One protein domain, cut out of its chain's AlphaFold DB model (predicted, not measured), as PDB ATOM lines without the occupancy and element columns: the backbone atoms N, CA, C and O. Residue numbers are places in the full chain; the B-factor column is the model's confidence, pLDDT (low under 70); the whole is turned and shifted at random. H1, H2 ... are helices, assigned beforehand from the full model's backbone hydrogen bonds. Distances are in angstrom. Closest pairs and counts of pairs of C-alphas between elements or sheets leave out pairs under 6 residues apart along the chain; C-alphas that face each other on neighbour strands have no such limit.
ATOM      1  N   LEU A  13      -4.766  13.701 -30.039       70.44
ATOM      2  CA  LEU A  13      -5.172  14.495 -28.876       70.44
ATOM      3  C   LEU A  13      -6.678  14.423 -28.610       70.44
ATOM      4  O   LEU A  13      -7.097  14.097 -27.498       70.44
ATOM      5  N   PHE A  14      -7.499  14.681 -29.629       69.38
ATOM      6  CA  PHE A  14      -8.958  14.638 -29.499       69.38
ATOM      7  C   PHE A  14      -9.448  13.234 -29.151       69.38
ATOM      8  O   PHE A  14     -10.340  13.066 -28.316       69.38
ATOM      9  N   ARG A  15      -8.791  12.211 -29.703       70.38
ATOM     10  CA  ARG A  15      -9.079  10.815 -29.385       70.38
ATOM     11  C   ARG A  15      -8.785  10.473 -27.926       70.38
ATOM     12  O   ARG A  15      -9.601   9.813 -27.283       70.38
ATOM     13  N   LEU A  16      -7.643  10.920 -27.406       69.06
ATOM     14  CA  LEU A  16      -7.276  10.718 -26.007       69.06
ATOM     15  C   LEU A  16      -8.259  11.440 -25.075       69.06
ATOM     16  O   LEU A  16      -8.737  10.840 -24.117       69.06
ATOM     17  N   LEU A  17      -8.636  12.683 -25.389       73.25
ATOM     18  CA  LEU A  17      -9.637  13.435 -24.626       73.25
ATOM     19  C   LEU A  17     -11.006  12.740 -24.619       73.25
ATOM     20  O   LEU A  17     -11.660  12.675 -23.578       73.25
ATOM     21  N   ALA A  18     -11.429  12.183 -25.756       70.62
ATOM     22  CA  ALA A  18     -12.661  11.408 -25.840       70.62
ATOM     23  C   ALA A  18     -12.600  10.139 -24.973       70.62
ATOM     24  O   ALA A  18     -13.559   9.862 -24.255       70.62
ATOM     25  N   MET A  19     -11.473   9.411 -24.980       70.19
ATOM     26  CA  MET A  19     -11.258   8.252 -24.098       70.19
ATOM     27  C   MET A  19     -11.294   8.634 -22.613       70.19
ATOM     28  O   MET A  19     -11.947   7.949 -21.832       70.19
ATOM     29  N   LEU A  20     -10.633   9.728 -22.225       75.75
ATOM     30  CA  LEU A  20     -10.586  10.191 -20.833       75.75
ATOM     31  C   LEU A  20     -11.959  10.633 -20.308       75.75
ATOM     32  O   LEU A  20     -12.238  10.487 -19.124       75.75
ATOM     33  N   ARG A  21     -12.843  11.123 -21.184       75.69
ATOM     34  CA  ARG A  21     -14.234  11.476 -20.845       75.69
ATOM     35  C   ARG A  21     -15.193  10.274 -20.819       75.69
ATOM     36  O   ARG A  21     -16.399  10.474 -20.719       75.69
ATOM     37  N   GLY A  22     -14.692   9.042 -20.957       69.31
ATOM     38  CA  GLY A  22     -15.517   7.828 -21.034       69.31
ATOM     39  C   GLY A  22     -16.259   7.659 -22.366       69.31
ATOM     40  O   GLY A  22     -17.152   6.824 -22.484       69.31
ATOM     41  N   GLY A  23     -15.910   8.458 -23.376       65.94
ATOM     42  CA  GLY A  23     -16.521   8.441 -24.698       65.94
ATOM     43  C   GLY A  23     -15.892   7.423 -25.651       65.94
ATOM     44  O   GLY A  23     -14.813   6.872 -25.430       65.94
ATOM     45  N   ASN A  24     -16.578   7.188 -26.769       59.16
ATOM     46  CA  ASN A  24     -16.157   6.202 -27.759       59.16
ATOM     47  C   ASN A  24     -15.035   6.760 -28.657       59.16
ATOM     48  O   ASN A  24     -15.263   7.670 -29.458       59.16
ATOM     49  N   ALA A  25     -13.833   6.184 -28.567       57.44
ATOM     50  CA  ALA A  25     -12.624   6.632 -29.274       57.44
ATOM     51  C   ALA A  25     -12.716   6.565 -30.811       57.44
ATOM     52  O   ALA A  25     -11.872   7.128 -31.501       57.44
ATOM     53  N   ILE A  26     -13.712   5.848 -31.339       56.34
ATOM     54  CA  ILE A  26     -13.993   5.705 -32.775       56.34
ATOM     55  C   ILE A  26     -14.757   6.933 -33.306       56.34
ATOM     56  O   ILE A  26     -14.618   7.305 -34.465       56.34
ATOM     57  N   ARG A  27     -15.529   7.631 -32.457       49.16
ATOM     58  CA  ARG A  27     -16.366   8.770 -32.879       49.16
ATOM     59  C   ARG A  27     -15.533  10.005 -33.257       49.16
ATOM     60  O   ARG A  27     -15.880  10.691 -34.215       49.16
ATOM     61  N   SER A  28     -14.412  10.236 -32.567       48.59
ATOM     62  CA  SER A  28     -13.449  11.313 -32.887       48.59
ATOM     63  C   SER A  28     -12.735  11.088 -34.231       48.59
ATOM     64  O   SER A  28     -12.353  12.048 -34.886       48.59
ATOM     65  N   GLU A  29     -12.659   9.849 -34.741       49.47
ATOM     66  CA  GLU A  29     -11.990   9.551 -36.022       49.47
ATOM     67  C   GLU A  29     -12.730  10.098 -37.260       49.47
ATOM     68  O   GLU A  29     -12.175  10.073 -38.360       49.47
ATOM     69  N   SER A  30     -13.956  10.611 -37.088       54.06
ATOM     70  CA  SER A  30     -14.847  11.079 -38.165       54.06
ATOM     71  C   SER A  30     -15.324  12.531 -38.022       54.06
ATOM     72  O   SER A  30     -16.192  12.974 -38.775       54.06
ATOM     73  N   ASN A  31     -14.793  13.288 -37.058       67.56
ATOM     74  CA  ASN A  31     -15.346  14.598 -36.738       67.56
ATOM     75  C   ASN A  31     -14.852  15.668 -37.731       67.56
ATOM     76  O   ASN A  31     -13.732  16.169 -37.631       67.56
ATOM     77  N   ALA A  32     -15.698  16.023 -38.703       70.75
ATOM     78  CA  ALA A  32     -15.397  17.031 -39.725       70.75
ATOM     79  C   ALA A  32     -14.978  18.384 -39.122       70.75
ATOM     80  O   ALA A  32     -14.146  19.083 -39.695       70.75
ATOM     81  N   VAL A  33     -15.501  18.717 -37.938       75.69
ATOM     82  CA  VAL A  33     -15.161  19.941 -37.203       75.69
ATOM     83  C   VAL A  33     -13.693  19.955 -36.778       75.69
ATOM     84  O   VAL A  33     -13.024  20.970 -36.933       75.69
ATOM     85  N   GLU A  34     -13.158  18.831 -36.295       73.06
ATOM     86  CA  GLU A  34     -11.753  18.727 -35.871       73.06
ATOM     87  C   GLU A  34     -10.811  18.880 -37.068       73.06
ATOM     88  O   GLU A  34      -9.834  19.627 -37.011       73.06
ATOM     89  N   ALA A  35     -11.139  18.225 -38.187       75.50
ATOM     90  CA  ALA A  35     -10.375  18.356 -39.424       75.50
ATOM     91  C   ALA A  35     -10.406  19.796 -39.964       75.50
ATOM     92  O   ALA A  35      -9.377  20.307 -40.409       75.50
ATOM     93  N   TRP A  36     -11.564  20.456 -39.887       82.31
ATOM     94  CA  TRP A  36     -11.720  21.846 -40.303       82.31
ATOM     95  C   TRP A  36     -10.919  22.803 -39.413       82.31
ATOM     96  O   TRP A  36     -10.182  23.632 -39.936       82.31
ATOM     97  N   LEU A  37     -10.978  22.640 -38.086       84.06
ATOM     98  CA  LEU A  37     -10.221  23.462 -37.135       84.06
ATOM     99  C   LEU A  37      -8.709  23.351 -37.345       84.06
ATOM    100  O   LEU A  37      -8.020  24.369 -37.386       84.06
ATOM    101  N   VAL A  38      -8.174  22.137 -37.517       83.00
ATOM    102  CA  VAL A  38      -6.730  21.985 -37.749       83.00
ATOM    103  C   VAL A  38      -6.327  22.504 -39.127       83.00
ATOM    104  O   VAL A  38      -5.267  23.119 -39.262       83.00
ATOM    105  N   GLY A  39      -7.172  22.311 -40.143       85.12
ATOM    106  CA  GLY A  39      -6.972  22.910 -41.461       85.12
ATOM    107  C   GLY A  39      -6.915  24.436 -41.393       85.12
ATOM    108  O   GLY A  39      -5.996  25.035 -41.947       85.12
ATOM    109  N   LEU A  40      -7.831  25.057 -40.644       89.00
ATOM    110  CA  LEU A  40      -7.877  26.502 -40.430       89.00
ATOM    111  C   LEU A  40      -6.623  27.013 -39.710       89.00
ATOM    112  O   LEU A  40      -6.018  27.982 -40.158       89.00
ATOM    113  N   MET A  41      -6.196  26.339 -38.639       89.19
ATOM    114  CA  MET A  41      -4.979  26.706 -37.903       89.19
ATOM    115  C   MET A  41      -3.723  26.559 -38.764       89.19
ATOM    116  O   MET A  41      -2.858  27.431 -38.761       89.19
ATOM    117  N   SER A  42      -3.652  25.490 -39.560       89.19
ATOM    118  CA  SER A  42      -2.549  25.282 -40.501       89.19
ATOM    119  C   SER A  42      -2.518  26.398 -41.543       89.19
ATOM    120  O   SER A  42      -1.465  26.980 -41.788       89.19
ATOM    121  N   TYR A  43      -3.669  26.736 -42.129       90.88
ATOM    122  CA  TYR A  43      -3.785  27.836 -43.082       90.88
ATOM    123  C   TYR A  43      -3.373  29.175 -42.455       90.88
ATOM    124  O   TYR A  43      -2.594  29.907 -43.058       90.88
ATOM    125  N   LEU A  44      -3.821  29.459 -41.228       93.06
ATOM    126  CA  LEU A  44      -3.474  30.675 -40.493       93.06
ATOM    127  C   LEU A  44      -1.958  30.825 -40.310       93.06
ATOM    128  O   LEU A  44      -1.428  31.905 -40.544       93.06
ATOM    129  N   ILE A  45      -1.248  29.754 -39.951       93.38
ATOM    130  CA  ILE A  45       0.214  29.791 -39.777       93.38
ATOM    131  C   ILE A  45       0.919  30.112 -41.085       93.38
ATOM    132  O   ILE A  45       1.771  30.995 -41.106       93.38
ATOM    133  N   HIS A  46       0.550  29.439 -42.178       93.12
ATOM    134  CA  HIS A  46       1.131  29.733 -43.489       93.12
ATOM    135  C   HIS A  46       0.837  31.178 -43.891       93.12
ATOM    136  O   HIS A  46       1.721  31.880 -44.374       93.12
ATOM    137  N   TYR A  47      -0.391  31.635 -43.645       93.06
ATOM    138  CA  TYR A  47      -0.811  32.994 -43.940       93.06
ATOM    139  C   TYR A  47       0.016  34.035 -43.199       93.06
ATOM    140  O   TYR A  47       0.581  34.926 -43.824       93.06
ATOM    141  N   LEU A  48       0.145  33.891 -41.884       93.12
ATOM    142  CA  LEU A  48       0.932  34.802 -41.061       93.12
ATOM    143  C   LEU A  48       2.424  34.730 -41.386       93.12
ATOM    144  O   LEU A  48       3.077  35.769 -41.438       93.12
ATOM    145  N   PHE A  49       2.954  33.535 -41.655       93.38
ATOM    146  CA  PHE A  49       4.345  33.341 -42.056       93.38
ATOM    147  C   PHE A  49       4.664  34.092 -43.349       93.38
ATOM    148  O   PHE A  49       5.579  34.914 -43.382       93.38
ATOM    149  N   PHE A  50       3.881  33.871 -44.408       92.25
ATOM    150  CA  PHE A  50       4.110  34.570 -45.667       92.25
ATOM    151  C   PHE A  50       3.778  36.060 -45.577       92.25
ATOM    152  O   PHE A  50       4.442  36.855 -46.233       92.25
ATOM    153  N   ALA A  51       2.808  36.461 -44.752       91.19
ATOM    154  CA  ALA A  51       2.519  37.872 -44.527       91.19
ATOM    155  C   ALA A  51       3.710  38.585 -43.873       91.19
ATOM    156  O   ALA A  51       4.123  39.641 -44.345       91.19
ATOM    157  N   ALA A  52       4.297  37.980 -42.838       89.00
ATOM    158  CA  ALA A  52       5.483  38.505 -42.167       89.00
ATOM    159  C   ALA A  52       6.710  38.553 -43.093       89.00
ATOM    160  O   ALA A  52       7.540  39.447 -42.957       89.00
ATOM    161  N   LEU A  53       6.817  37.613 -44.037       89.19
ATOM    162  CA  LEU A  53       7.930  37.541 -44.983       89.19
ATOM    163  C   LEU A  53       7.793  38.521 -46.162       89.19
ATOM    164  O   LEU A  53       8.793  39.062 -46.626       89.19
ATOM    165  N   LEU A  54       6.577  38.704 -46.686       87.12
ATOM    166  CA  LEU A  54       6.344  39.367 -47.974       87.12
ATOM    167  C   LEU A  54       5.807  40.795 -47.865       87.12
ATOM    168  O   LEU A  54       5.892  41.514 -48.859       87.12
ATOM    169  N   LEU A  55       5.240  41.221 -46.726       85.69
ATOM    170  CA  LEU A  55       4.728  42.587 -46.581       85.69
ATOM    171  C   LEU A  55       5.788  43.540 -45.991       85.69
ATOM    172  O   LEU A  55       6.167  43.397 -44.830       85.69
ATOM    173  N   PRO A  56       6.211  44.575 -46.743       79.00
ATOM    174  CA  PRO A  56       7.008  45.670 -46.206       79.00
ATOM    175  C   PRO A  56       6.245  46.462 -45.137       79.00
ATOM    176  O   PRO A  56       5.072  46.799 -45.316       79.00
ATOM    177  N   GLY A  57       6.933  46.848 -44.060       77.69
ATOM    178  CA  GLY A  57       6.335  47.594 -42.943       77.69
ATOM    179  C   GLY A  57       5.890  49.029 -43.265       77.69
ATOM    180  O   GLY A  57       5.188  49.638 -42.467       77.69
ATOM    181  N   ASN A  58       6.265  49.580 -44.424       81.88
ATOM    182  CA  ASN A  58       5.975  50.960 -44.838       81.88
ATOM    183  C   ASN A  58       4.921  51.066 -45.957       81.88
ATOM    184  O   ASN A  58       4.874  52.057 -46.688       81.88
ATOM    185  N   ILE A  59       4.077  50.047 -46.121       85.62
ATOM    186  CA  ILE A  59       3.042  50.022 -47.155       85.62
ATOM    187  C   ILE A  59       1.797  50.827 -46.759       85.62
ATOM    188  O   ILE A  59       1.347  50.815 -45.616       85.62
ATOM    189  N   THR A  60       1.189  51.498 -47.743       86.88
ATOM    190  CA  THR A  60      -0.111  52.155 -47.565       86.88
ATOM    191  C   THR A  60      -1.216  51.123 -47.330       86.88
ATOM    192  O   THR A  60      -1.234  50.070 -47.965       86.88
ATOM    193  N   VAL A  61      -2.182  51.441 -46.465       86.56
ATOM    194  CA  VAL A  61      -3.237  50.503 -46.025       86.56
ATOM    195  C   VAL A  61      -3.952  49.817 -47.195       86.56
ATOM    196  O   VAL A  61      -4.122  48.602 -47.182       86.56
ATOM    197  N   TRP A  62      -4.298  50.561 -48.249       87.81
ATOM    198  CA  TRP A  62      -4.969  50.016 -49.436       87.81
ATOM    199  C   TRP A  62      -4.118  49.008 -50.213       87.81
ATOM    200  O   TRP A  62      -4.620  47.969 -50.641       87.81
ATOM    201  N   ARG A  63      -2.819  49.285 -50.374       86.56
ATOM    202  CA  ARG A  63      -1.889  48.341 -51.010       86.56
ATOM    203  C   ARG A  63      -1.660  47.124 -50.119       86.56
ATOM    204  O   ARG A  63      -1.600  46.015 -50.632       86.56
ATOM    205  N   GLY A  64      -1.603  47.321 -48.801       86.50
ATOM    206  CA  GLY A  64      -1.518  46.239 -47.824       86.50
ATOM    207  C   GLY A  64      -2.722  45.306 -47.910       86.50
ATOM    208  O   GLY A  64      -2.550  44.099 -48.029       86.50
ATOM    209  N   ALA A  65      -3.936  45.859 -47.954       87.06
ATOM    210  CA  ALA A  65      -5.162  45.084 -48.110       87.06
ATOM    211  C   ALA A  65      -5.179  44.276 -49.420       87.06
ATOM    212  O   ALA A  65      -5.468  43.081 -49.400       87.06
ATOM    213  N   LEU A  66      -4.806  44.890 -50.549       91.31
ATOM    214  CA  LEU A  66      -4.702  44.193 -51.837       91.31
ATOM    215  C   LEU A  66      -3.665  43.064 -51.809       91.31
ATOM    216  O   LEU A  66      -3.934  41.975 -52.314       91.31
ATOM    217  N   LEU A  67      -2.502  43.296 -51.193       89.56
ATOM    218  CA  LEU A  67      -1.469  42.272 -51.039       89.56
ATOM    219  C   LEU A  67      -1.921  41.125 -50.142       89.56
ATOM    220  O   LEU A  67      -1.623  39.983 -50.460       89.56
ATOM    221  N   LEU A  68      -2.663  41.397 -49.070       90.06
ATOM    222  CA  LEU A  68      -3.229  40.365 -48.198       90.06
ATOM    223  C   LEU A  68      -4.243  39.484 -48.946       90.06
ATOM    224  O   LEU A  68      -4.204  38.258 -48.840       90.06
ATOM    225  N   VAL A  69      -5.101  40.082 -49.777       91.38
ATOM    226  CA  VAL A  69      -6.030  39.326 -50.636       91.38
ATOM    227  C   VAL A  69      -5.270  38.493 -51.670       91.38
ATOM    228  O   VAL A  69      -5.537  37.301 -51.820       91.38
ATOM    229  N   ALA A  70      -4.292  39.090 -52.356       92.12
ATOM    230  CA  ALA A  70      -3.449  38.365 -53.302       92.12
ATOM    231  C   ALA A  70      -2.687  37.227 -52.608       92.12
ATOM    232  O   ALA A  70      -2.577  36.130 -53.149       92.12
ATOM    233  N   LEU A  71      -2.205  37.459 -51.388       93.19
ATOM    234  CA  LEU A  71      -1.482  36.481 -50.592       93.19
ATOM    235  C   LEU A  71      -2.345  35.256 -50.275       93.19
ATOM    236  O   LEU A  71      -1.857  34.137 -50.399       93.19
ATOM    237  N   ALA A  72      -3.624  35.440 -49.938       90.75
ATOM    238  CA  ALA A  72      -4.549  34.323 -49.739       90.75
ATOM    239  C   ALA A  72      -4.619  33.412 -50.982       90.75
ATOM    240  O   ALA A  72      -4.548  32.186 -50.870       90.75
ATOM    241  N   PHE A  73      -4.685  34.011 -52.176       91.56
ATOM    242  CA  PHE A  73      -4.666  33.272 -53.440       91.56
ATOM    243  C   PHE A  73      -3.323  32.563 -53.681       91.56
ATOM    244  O   PHE A  73      -3.294  31.390 -54.054       91.56
ATOM    245  N   TRP A  74      -2.204  33.239 -53.410       91.00
ATOM    246  CA  TRP A  74      -0.871  32.643 -53.526       91.00
ATOM    247  C   TRP A  74      -0.661  31.475 -52.571       91.00
ATOM    248  O   TRP A  74      -0.057  30.480 -52.960       91.00
ATOM    249  N   ILE A  75      -1.188  31.548 -51.351       90.69
ATOM    250  CA  ILE A  75      -1.124  30.446 -50.388       90.69
ATOM    251  C   ILE A  75      -1.936  29.262 -50.889       90.69
ATOM    252  O   ILE A  75      -1.469  28.131 -50.809       90.69
ATOM    253  N   TRP A  76      -3.118  29.498 -51.456       89.88
ATOM    254  CA  TRP A  76      -3.889  28.425 -52.073       89.88
ATOM    255  C   TRP A  76      -3.105  27.735 -53.205       89.88
ATOM    256  O   TRP A  76      -3.034  26.504 -53.251       89.88
ATOM    257  N   LEU A  77      -2.428  28.509 -54.061       90.50
ATOM    258  CA  LEU A  77      -1.567  27.966 -55.116       90.50
ATOM    259  C   LEU A  77      -0.340  27.229 -54.551       90.50
ATOM    260  O   LEU A  77       0.013  26.149 -55.028       90.50
ATOM    261  N   PHE A  78       0.287  27.778 -53.511       89.12
ATOM    262  CA  PHE A  78       1.383  27.145 -52.780       89.12
ATOM    263  C   PHE A  78       0.954  25.791 -52.218       89.12
ATOM    264  O   PHE A  78       1.688  24.815 -52.351       89.12
ATOM    265  N   TRP A  79      -0.253  25.697 -51.656       86.56
ATOM    266  CA  TRP A  79      -0.789  24.440 -51.147       86.56
ATOM    267  C   TRP A  79      -0.952  23.398 -52.255       86.56
ATOM    268  O   TRP A  79      -0.570  22.243 -52.061       86.56
ATOM    269  N   LEU A  80      -1.459  23.793 -53.428       88.38
ATOM    270  CA  LEU A  80      -1.534  22.904 -54.590       88.38
ATOM    271  C   LEU A  80      -0.149  22.406 -55.005       88.38
ATOM    272  O   LEU A  80       0.053  21.200 -55.133       88.38
ATOM    273  N   LEU A  81       0.817  23.313 -55.157       89.62
ATOM    274  CA  LEU A  81       2.200  22.963 -55.485       89.62
ATOM    275  C   LEU A  81       2.788  21.994 -54.455       89.62
ATOM    276  O   LEU A  81       3.365  20.972 -54.831       89.62
ATOM    277  N   LEU A  82       2.586  22.259 -53.164       86.50
ATOM    278  CA  LEU A  82       3.074  21.408 -52.087       86.50
ATOM    279  C   LEU A  82       2.455  20.003 -52.140       86.50
ATOM    280  O   LEU A  82       3.158  19.029 -51.887       86.50
ATOM    281  N   LEU A  83       1.177  19.853 -52.515       86.06
ATOM    282  CA  LEU A  83       0.566  18.530 -52.718       86.06
ATOM    283  C   LEU A  83       1.274  17.733 -53.820       86.06
ATOM    284  O   LEU A  83       1.532  16.535 -53.645       86.06
ATOM    285  N   TYR A  84       1.610  18.382 -54.938       88.06
ATOM    286  CA  TYR A  84       2.336  17.744 -56.036       88.06
ATOM    287  C   TYR A  84       3.766  17.383 -55.631       88.06
ATOM    288  O   TYR A  84       4.170  16.229 -55.795       88.06
ATOM    289  N   PHE A  85       4.503  18.321 -55.028       87.38
ATOM    290  CA  PHE A  85       5.860  18.076 -54.539       87.38
ATOM    291  C   PHE A  85       5.898  16.979 -53.472       87.38
ATOM    292  O   PHE A  85       6.711  16.064 -53.571       87.38
ATOM    293  N   ASN A  86       4.976  16.990 -52.507       87.12
ATOM    294  CA  ASN A  86       4.874  15.933 -51.500       87.12
ATOM    295  C   ASN A  86       4.625  14.571 -52.150       87.12
ATOM    296  O   ASN A  86       5.251  13.582 -51.779       87.12
ATOM    297  N   SER A  87       3.744  14.501 -53.150       86.69
ATOM    298  CA  SER A  87       3.484  13.253 -53.877       86.69
ATOM    299  C   SER A  87       4.726  12.750 -54.620       86.69
ATOM    300  O   SER A  87       4.989  11.547 -54.624       86.69
ATOM    301  N   LEU A  88       5.513  13.661 -55.199       88.62
ATOM    302  CA  LEU A  88       6.779  13.338 -55.852       88.62
ATOM    303  C   LEU A  88       7.813  12.804 -54.850       88.62
ATOM    304  O   LEU A  88       8.366  11.729 -55.074       88.62
ATOM    305  N   ILE A  89       8.022  13.500 -53.726       87.00
ATOM    306  CA  ILE A  89       8.956  13.097 -52.662       87.00
ATOM    307  C   ILE A  89       8.600  11.705 -52.136       87.00
ATOM    308  O   ILE A  89       9.465  10.842 -52.030       87.00
ATOM    309  N   ILE A  90       7.321  11.448 -51.862       86.62
ATOM    310  CA  ILE A  90       6.856  10.142 -51.370       86.62
ATOM    311  C   ILE A  90       7.138   9.043 -52.389       86.62
ATOM    312  O   ILE A  90       7.609   7.964 -52.031       86.62
ATOM    313  N   ARG A  91       6.880   9.317 -53.671       87.00
ATOM    314  CA  ARG A  91       7.149   8.359 -54.742       87.00
ATOM    315  C   ARG A  91       8.643   8.049 -54.846       87.00
ATOM    316  O   ARG A  91       8.992   6.881 -54.986       87.00
ATOM    317  N   LEU A  92       9.506   9.057 -54.711       87.56
ATOM    318  CA  LEU A  92      10.958   8.877 -54.658       87.56
ATOM    319  C   LEU A  92      11.385   8.045 -53.440       87.56
ATOM    320  O   LEU A  92      12.130   7.083 -53.598       87.56
ATOM    321  N   LEU A  93      10.849   8.330 -52.250       87.50
ATOM    322  CA  LEU A  93      11.133   7.553 -51.038       87.50
ATOM    323  C   LEU A  93      10.746   6.076 -51.200       87.50
ATOM    324  O   LEU A  93      11.532   5.192 -50.857       87.50
ATOM    325  N   HIS A  94       9.580   5.800 -51.791       86.62
ATOM    326  CA  HIS A  94       9.132   4.433 -52.068       86.62
ATOM    327  C   HIS A  94      10.035   3.710 -53.075       86.62
ATOM    328  O   HIS A  94      10.335   2.522 -52.887       86.62
ATOM    329  N   LEU A  95      10.489   4.415 -54.118       86.69
ATOM    330  CA  LEU A  95      11.448   3.887 -55.092       86.69
ATOM    331  C   LEU A  95      12.763   3.505 -54.403       86.69
ATOM    332  O   LEU A  95      13.223   2.377 -54.569       86.69
ATOM    333  N   CYS A  96      13.282   4.371 -53.526       88.31
ATOM    334  CA  CYS A  96      14.480   4.128 -52.718       88.31
ATOM    335  C   CYS A  96      14.318   3.046 -51.631       88.31
ATOM    336  O   CYS A  96      15.275   2.748 -50.927       88.31
ATOM    337  N   GLY A  97      13.131   2.451 -51.466       83.00
ATOM    338  CA  GLY A  97      12.899   1.390 -50.479       83.00
ATOM    339  C   GLY A  97      12.410   1.870 -49.114       83.00
ATOM    340  O   GLY A  97      11.990   1.048 -48.302       83.00
ATOM    341  N   PHE A  98      12.382   3.180 -48.875       76.62
ATOM    342  CA  PHE A  98      11.929   3.755 -47.614       76.62
ATOM    343  C   PHE A  98      10.401   3.805 -47.532       76.62
ATOM    344  O   PHE A  98       9.710   4.074 -48.513       76.62
ATOM    345  N   PHE A  99       9.865   3.547 -46.334       79.19
ATOM    346  CA  PHE A  99       8.449   3.723 -45.977       79.19
ATOM    347  C   PHE A  99       7.412   3.017 -46.873       79.19
ATOM    348  O   PHE A  99       6.234   3.351 -46.799       79.19
ATOM    349  N   ARG A 100       7.796   1.982 -47.637       74.19
ATOM    350  CA  ARG A 100       6.902   1.249 -48.563       74.19
ATOM    351  C   ARG A 100       5.615   0.706 -47.923       74.19
ATOM    352  O   ARG A 100       4.616   0.539 -48.614       74.19
ATOM    353  N   ALA A 101       5.642   0.414 -46.622       78.31
ATOM    354  CA  ALA A 101       4.492  -0.090 -45.870       78.31
ATOM    355  C   ALA A 101       3.557   1.020 -45.344       78.31
ATOM    356  O   ALA A 101       2.474   0.724 -44.838       78.31
ATOM    357  N   ILE A 102       3.959   2.292 -45.429       76.50
ATOM    358  CA  ILE A 102       3.181   3.420 -44.917       76.50
ATOM    359  C   ILE A 102       2.287   3.978 -46.035       76.50
ATOM    360  O   ILE A 102       2.773   4.301 -47.116       76.50
ATOM    361  N   PRO A 103       0.975   4.160 -45.796       79.69
ATOM    362  CA  PRO A 103       0.088   4.780 -46.776       79.69
ATOM    363  C   PRO A 103       0.526   6.207 -47.144       79.69
ATOM    364  O   PRO A 103       0.753   7.023 -46.248       79.69
ATOM    365  N   ASN A 104       0.519   6.551 -48.440       77.25
ATOM    366  CA  ASN A 104       0.911   7.879 -48.950       77.25
ATOM    367  C   ASN A 104       0.253   9.034 -48.188       77.25
ATOM    368  O   ASN A 104       0.914  10.003 -47.831       77.25
ATOM    369  N   ARG A 105      -1.044   8.912 -47.879       75.25
ATOM    370  CA  ARG A 105      -1.799   9.927 -47.132       75.25
ATOM    371  C   ARG A 105      -1.151  10.250 -45.776       75.25
ATOM    372  O   ARG A 105      -1.169  11.397 -45.341       75.25
ATOM    373  N   ARG A 106      -0.585   9.253 -45.078       74.81
ATOM    374  CA  ARG A 106       0.093   9.437 -43.777       74.81
ATOM    375  C   ARG A 106       1.404  10.177 -43.936       74.81
ATOM    376  O   ARG A 106       1.628  11.121 -43.188       74.81
ATOM    377  N   LEU A 107       2.201   9.812 -44.938       79.69
ATOM    378  CA  LEU A 107       3.428  10.541 -45.241       79.69
ATOM    379  C   LEU A 107       3.134  11.988 -45.653       79.69
ATOM    380  O   LEU A 107       3.775  12.895 -45.139       79.69
ATOM    381  N   GLN A 108       2.124  12.216 -46.503       82.94
ATOM    382  CA  GLN A 108       1.706  13.568 -46.883       82.94
ATOM    383  C   GLN A 108       1.367  14.381 -45.638       82.94
ATOM    384  O   GLN A 108       1.969  15.423 -45.413       82.94
ATOM    385  N   SER A 109       0.454  13.897 -44.792       80.88
ATOM    386  CA  SER A 109       0.066  14.623 -43.578       80.88
ATOM    387  C   SER A 109       1.231  14.865 -42.615       80.88
ATOM    388  O   SER A 109       1.226  15.881 -41.927       80.88
ATOM    389  N   ALA A 110       2.209  13.957 -42.542       82.69
ATOM    390  CA  ALA A 110       3.401  14.144 -41.720       82.69
ATOM    391  C   ALA A 110       4.294  15.259 -42.280       82.69
ATOM    392  O   ALA A 110       4.680  16.151 -41.534       82.69
ATOM    393  N   LEU A 111       4.554  15.258 -43.593       85.06
ATOM    394  CA  LEU A 111       5.304  16.323 -44.268       85.06
ATOM    395  C   LEU A 111       4.618  17.686 -44.093       85.06
ATOM    396  O   LEU A 111       5.274  18.664 -43.747       85.06
ATOM    397  N   TRP A 112       3.290  17.727 -44.240       86.75
ATOM    398  CA  TRP A 112       2.471  18.907 -43.951       86.75
ATOM    399  C   TRP A 112       2.638  19.388 -42.508       86.75
ATOM    400  O   TRP A 112       2.886  20.571 -42.271       86.75
ATOM    401  N   GLY A 113       2.531  18.475 -41.540       86.94
ATOM    402  CA  GLY A 113       2.700  18.790 -40.123       86.94
ATOM    403  C   GLY A 113       4.090  19.339 -39.809       86.94
ATOM    404  O   GLY A 113       4.200  20.345 -39.114       86.94
ATOM    405  N   ILE A 114       5.141  18.728 -40.363       89.94
ATOM    406  CA  ILE A 114       6.534  19.161 -40.185       89.94
ATOM    407  C   ILE A 114       6.734  20.567 -40.750       89.94
ATOM    408  O   ILE A 114       7.243  21.430 -40.042       89.94
ATOM    409  N   LEU A 115       6.290  20.819 -41.984       92.25
ATOM    410  CA  LEU A 115       6.434  22.131 -42.616       92.25
ATOM    411  C   LEU A 115       5.702  23.224 -41.830       92.25
ATOM    412  O   LEU A 115       6.281  24.266 -41.535       92.25
ATOM    413  N   THR A 116       4.451  22.962 -41.441       92.50
ATOM    414  CA  THR A 116       3.646  23.912 -40.656       92.50
ATOM    415  C   THR A 116       4.310  24.209 -39.312       92.50
ATOM    416  O   THR A 116       4.370  25.355 -38.882       92.50
ATOM    417  N   THR A 117       4.858  23.180 -38.660       93.81
ATOM    418  CA  THR A 117       5.569  23.310 -37.380       93.81
ATOM    419  C   THR A 117       6.867  24.102 -37.534       93.81
ATOM    420  O   THR A 117       7.158  24.947 -36.695       93.81
ATOM    421  N   ALA A 118       7.611  23.899 -38.625       94.69
ATOM    422  CA  ALA A 118       8.806  24.682 -38.927       94.69
ATOM    423  C   ALA A 118       8.476  26.166 -39.169       94.69
ATOM    424  O   ALA A 118       9.153  27.041 -38.639       94.69
ATOM    425  N   MET A 119       7.401  26.467 -39.904       94.19
ATOM    426  CA  MET A 119       6.938  27.849 -40.092       94.19
ATOM    427  C   MET A 119       6.474  28.484 -38.777       94.19
ATOM    428  O   MET A 119       6.833  29.621 -38.487       94.19
ATOM    429  N   ALA A 120       5.725  27.745 -37.952       93.94
ATOM    430  CA  ALA A 120       5.294  28.207 -36.633       93.94
ATOM    431  C   ALA A 120       6.474  28.493 -35.694       93.94
ATOM    432  O   ALA A 120       6.413  29.437 -34.913       93.94
ATOM    433  N   TRP A 121       7.551  27.709 -35.794       95.69
ATOM    434  CA  TRP A 121       8.793  27.971 -35.072       95.69
ATOM    435  C   TRP A 121       9.419  29.303 -35.488       95.69
ATOM    436  O   TRP A 121       9.752  30.109 -34.629       95.69
ATOM    437  N   ILE A 122       9.506  29.581 -36.793       94.31
ATOM    438  CA  ILE A 122      10.048  30.854 -37.296       94.31
ATOM    439  C   ILE A 122       9.188  32.047 -36.845       94.31
ATOM    440  O   ILE A 122       9.714  33.116 -36.550       94.31
ATOM    441  N   LEU A 123       7.866  31.874 -36.729       93.38
ATOM    442  CA  LEU A 123       6.972  32.928 -36.231       93.38
ATOM    443  C   LEU A 123       7.276  33.366 -34.788       93.38
ATOM    444  O   LEU A 123       6.884  34.472 -34.409       93.38
ATOM    445  N   LEU A 124       7.984  32.554 -33.991       93.81
ATOM    446  CA  LEU A 124       8.373  32.923 -32.627       93.81
ATOM    447  C   LEU A 124       9.309  34.139 -32.582       93.81
ATOM    448  O   LEU A 124       9.225  34.935 -31.643       93.81
ATOM    449  N   ASP A 125      10.132  34.320 -33.615       92.25
ATOM    450  CA  ASP A 125      11.057  35.451 -33.737       92.25
ATOM    451  C   ASP A 125      10.354  36.740 -34.201       92.25
ATOM    452  O   ASP A 125      10.955  37.813 -34.245       92.25
ATOM    453  N   GLY A 126       9.061  36.655 -34.531       88.88
ATOM    454  CA  GLY A 126       8.249  37.780 -34.973       88.88
ATOM    455  C   GLY A 126       7.733  38.683 -33.845       88.88
ATOM    456  O   GLY A 126       8.162  38.637 -32.687       88.88
ATOM    457  N   SER A 127       6.760  39.526 -34.209       88.88
ATOM    458  CA  SER A 127       6.029  40.390 -33.271       88.88
ATOM    459  C   SER A 127       5.310  39.578 -32.174       88.88
ATOM    460  O   SER A 127       5.033  38.394 -32.384       88.88
ATOM    461  N   PRO A 128       4.944  40.189 -31.026       91.19
ATOM    462  CA  PRO A 128       4.285  39.478 -29.926       91.19
ATOM    463  C   PRO A 128       3.058  38.660 -30.359       91.19
ATOM    464  O   PRO A 128       2.934  37.499 -29.984       91.19
ATOM    465  N   ALA A 129       2.215  39.214 -31.237       89.44
ATOM    466  CA  ALA A 129       1.040  38.517 -31.761       89.44
ATOM    467  C   ALA A 129       1.405  37.290 -32.622       89.44
ATOM    468  O   ALA A 129       0.766  36.244 -32.520       89.44
ATOM    469  N   LEU A 130       2.448  37.387 -33.455       91.56
ATOM    470  CA  LEU A 130       2.927  36.255 -34.260       91.56
ATOM    471  C   LEU A 130       3.522  35.156 -33.378       91.56
ATOM    472  O   LEU A 130       3.267  33.970 -33.604       91.56
ATOM    473  N   ARG A 131       4.259  35.559 -32.340       92.88
ATOM    474  CA  ARG A 131       4.861  34.652 -31.364       92.88
ATOM    475  C   ARG A 131       3.809  33.860 -30.603       92.88
ATOM    476  O   ARG A 131       3.970  32.654 -30.447       92.88
ATOM    477  N   GLU A 132       2.728  34.504 -30.165       93.31
ATOM    478  CA  GLU A 132       1.617  33.825 -29.491       93.31
ATOM    479  C   GLU A 132       0.978  32.760 -30.384       93.31
ATOM    480  O   GLU A 132       0.821  31.614 -29.963       93.31
ATOM    481  N   VAL A 133       0.675  33.095 -31.643       92.19
ATOM    482  CA  VAL A 133       0.082  32.136 -32.588       92.19
ATOM    483  C   VAL A 133       1.031  30.964 -32.864       92.19
ATOM    484  O   VAL A 133       0.602  29.807 -32.834       92.19
ATOM    485  N   GLY A 134       2.322  31.241 -33.078       91.69
ATOM    486  CA  GLY A 134       3.345  30.210 -33.247       91.69
ATOM    487  C   GLY A 134       3.446  29.289 -32.027       91.69
ATOM    488  O   GLY A 134       3.416  28.065 -32.165       91.69
ATOM    489  N   ALA A 135       3.475  29.857 -30.819       93.44
ATOM    490  CA  ALA A 135       3.544  29.102 -29.572       93.44
ATOM    491  C   ALA A 135       2.307  28.216 -29.356       93.44
ATOM    492  O   ALA A 135       2.456  27.040 -29.018       93.44
ATOM    493  N   ILE A 136       1.099  28.737 -29.607       93.44
ATOM    494  CA  ILE A 136      -0.154  27.968 -29.509       93.44
ATOM    495  C   ILE A 136      -0.099  26.739 -30.418       93.44
ATOM    496  O   ILE A 136      -0.437  25.634 -29.986       93.44
ATOM    497  N   TRP A 137       0.366  26.904 -31.661       93.88
ATOM    498  CA  TRP A 137       0.519  25.776 -32.575       93.88
ATOM    499  C   TRP A 137       1.528  24.748 -32.073       93.88
ATOM    500  O   TRP A 137       1.234  23.554 -32.083       93.88
ATOM    501  N   LEU A 138       2.707  25.188 -31.627       93.44
ATOM    502  CA  LEU A 138       3.756  24.286 -31.149       93.44
ATOM    503  C   LEU A 138       3.299  23.479 -29.934       93.44
ATOM    504  O   LEU A 138       3.518  22.269 -29.888       93.44
ATOM    505  N   VAL A 139       2.602  24.116 -28.989       94.00
ATOM    506  CA  VAL A 139       1.994  23.431 -27.842       94.00
ATOM    507  C   VAL A 139       0.958  22.414 -28.317       94.00
ATOM    508  O   VAL A 139       1.007  21.257 -27.902       94.00
ATOM    509  N   ALA A 140       0.061  22.793 -29.233       89.00
ATOM    510  CA  ALA A 140      -0.943  21.880 -29.773       89.00
ATOM    511  C   ALA A 140      -0.309  20.680 -30.505       89.00
ATOM    512  O   ALA A 140      -0.732  19.538 -30.309       89.00
ATOM    513  N   ALA A 141       0.735  20.914 -31.303       88.00
ATOM    514  CA  ALA A 141       1.484  19.876 -32.000       88.00
ATOM    515  C   ALA A 141       2.195  18.934 -31.015       88.00
ATOM    516  O   ALA A 141       2.101  17.712 -31.163       88.00
ATOM    517  N   ALA A 142       2.834  19.479 -29.976       90.44
ATOM    518  CA  ALA A 142       3.493  18.708 -28.925       90.44
ATOM    519  C   ALA A 142       2.494  17.855 -28.131       90.44
ATOM    520  O   ALA A 142       2.716  16.659 -27.943       90.44
ATOM    521  N   MET A 143       1.354  18.427 -27.735       88.62
ATOM    522  CA  MET A 143       0.272  17.695 -27.070       88.62
ATOM    523  C   MET A 143      -0.280  16.579 -27.959       88.62
ATOM    524  O   MET A 143      -0.543  15.476 -27.481       88.62
ATOM    525  N   ASN A 144      -0.430  16.834 -29.258       87.06
ATOM    526  CA  ASN A 144      -0.899  15.832 -30.206       87.06
ATOM    527  C   ASN A 144       0.110  14.692 -30.396       87.06
ATOM    528  O   ASN A 144      -0.292  13.530 -30.469       87.06
ATOM    529  N   LEU A 145       1.410  14.988 -30.398       85.12
ATOM    530  CA  LEU A 145       2.459  13.970 -30.430       85.12
ATOM    531  C   LEU A 145       2.500  13.157 -29.126       85.12
ATOM    532  O   LEU A 145       2.550  11.929 -29.169       85.12
ATOM    533  N   ALA A 146       2.400  13.819 -27.971       86.00
ATOM    534  CA  ALA A 146       2.336  13.160 -26.668       86.00
ATOM    535  C   ALA A 146       1.120  12.226 -26.571       86.00
ATOM    536  O   ALA A 146       1.243  11.070 -26.163       86.00
ATOM    537  N   ALA A 147      -0.047  12.682 -27.033       82.12
ATOM    538  CA  ALA A 147      -1.246  11.860 -27.093       82.12
ATOM    539  C   ALA A 147      -1.083  10.656 -28.034       82.12
ATOM    540  O   ALA A 147      -1.572   9.569 -27.721       82.12
ATOM    541  N   ALA A 148      -0.357  10.814 -29.147       80.94
ATOM    542  CA  ALA A 148      -0.021   9.708 -30.044       80.94
ATOM    543  C   ALA A 148       0.771   8.622 -29.309       80.94
ATOM    544  O   ALA A 148       0.410   7.448 -29.376       80.94
ATOM    545  N   MET A 149       1.801   9.025 -28.563       81.25
ATOM    546  CA  MET A 149       2.644   8.108 -27.797       81.25
ATOM    547  C   MET A 149       1.843   7.374 -26.720       81.25
ATOM    548  O   MET A 149       1.902   6.148 -26.640       81.25
ATOM    549  N   ILE A 150       1.025   8.094 -25.946       80.31
ATOM    550  CA  ILE A 150       0.170   7.499 -24.905       80.31
ATOM    551  C   ILE A 150      -0.800   6.474 -25.511       80.31
ATOM    552  O   ILE A 150      -0.972   5.377 -24.972       80.31
ATOM    553  N   LEU A 151      -1.424   6.792 -26.649       75.19
ATOM    554  CA  LEU A 151      -2.338   5.878 -27.339       75.19
ATOM    555  C   LEU A 151      -1.630   4.635 -27.892       75.19
ATOM    556  O   LEU A 151      -2.201   3.546 -27.862       75.19
ATOM    557  N   ILE A 152      -0.392   4.767 -28.370       78.31
ATOM    558  CA  ILE A 152       0.420   3.624 -28.807       78.31
ATOM    559  C   ILE A 152       0.715   2.695 -27.622       78.31
ATOM    560  O   ILE A 152       0.441   1.497 -27.711       78.31
ATOM    561  N   PHE A 153       1.194   3.232 -26.496       75.62
ATOM    562  CA  PHE A 153       1.519   2.427 -25.313       75.62
ATOM    563  C   PHE A 153       0.288   1.763 -24.685       75.62
ATOM    564  O   PHE A 153       0.310   0.571 -24.381       75.62
ATOM    565  N   SER A 154      -0.810   2.504 -24.535       72.25
ATOM    566  CA  SER A 154      -2.058   1.984 -23.954       72.25
ATOM    567  C   SER A 154      -2.720   0.898 -24.810       72.25
ATOM    568  O   SER A 154      -3.232  -0.082 -24.267       72.25
TER     569      SER A 154
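AT A GLANCE: This is residues 13 to 154 of the 162 residues of an uncharacterized protein of Verrucomicrobia bacterium (UniProt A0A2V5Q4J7). Three long helices, H4, H5 and H6, fold back and forth as an open zigzag, H4 meeting H5 near one turn and H5 meeting H6 near the other; a fourth long helix, H3, crosses on one side and packs on all three with its later part. Two short helices come first along the printed part: H1 packs on residues 143 to 151 of H6, and H2 touches H1. The printed part has 142 residues, with six named helices in the order H1, H2, H3, H4, H5, H6 and no named strand, of the class all helix. The whole is loose, with a radius of gyration of the C-alphas of 17.9 A and spans of 55 by 42 by 27 A.

HOW THE PARTS SIT: H1, residues 13 to 20, touches H2, residues 27 to 30; their closest C-alphas, those of Arg 15 and Ser 28, are 5.6 A apart. H1 also touches H6, residues 128 to 154, at a steep tilt of 51 degrees, the same way, with the C-alphas of Leu 13 and Asn 144 closest at 4.7 A. H2 and H3, residues 32 to 54, meet only through their link. H3 touches H4, residues 61 to 95, with its residues 46 to 51 alone, at a steep tilt of 66 degrees, opposite ways; the closest C-alphas are those of Tyr 47 and Ile 75, 6.9 A apart. H3 touches H5, residues 104 to 125, at a steep tilt of 46 degrees, the same way, with the C-alphas of Ile 45 and Ala 120 closest at 6.2 A. H3 touches H6 at a steep tilt of 39 degrees, opposite ways, with the C-alphas of Leu 48 and Leu 130 closest at 7.2 A. The helix packing is mostly crossed, the lines of touching helices standing at an angle to each other: of the 6 pairs of helices that touch and have a tilt, 0 are at a shallow tilt. H4 and H5 form a helical hairpin at a steep tilt of 42 degrees; residues 83 to 90 of H4 touch residues 104 to 111 of H5, with the C-alphas of Asn 86 and Gln 108 closest at 6.1 A. H5 and H6 form another, at 38 degrees, only just a steep tilt, with the C-alphas of Leu 124 and Arg 131 closest at 4.1 A. H4 and H6 are apart. In H1, H3, H4 and H6 every O i to N i+4 pair is within hydrogen-bond range; in H5 16 of 18 are, and H2 is too short for such a pair.

IN THESE COORDINATES: H1 begins at C-alpha 13, at (-5.172, 14.495, -28.876), and H2 has four residues. H3 is 32.2 A long from first to last C-alpha. H4, the longest helix with 35 residues, begins at C-alpha 61, at (-3.237, 50.503, -46.025), and is 49.7 A long. H5 is 33.1 A long. H6 is 38.5 A long and ends at C-alpha 154, at (-2.058, 1.984, -23.954).

THE WHOLE: The two C-alphas farthest apart, those of Thr 60 and Ser 154, are 55.5 A apart. The printed part has no cut. The links H2 to H3 and H5 to H6 are tight, the other three are short, and none is long. The mean pLDDT of the printed part is 83.9; residue 14, residue 16 and residues 22 to 31, of which 27 to 30 belong to H2, are under 70.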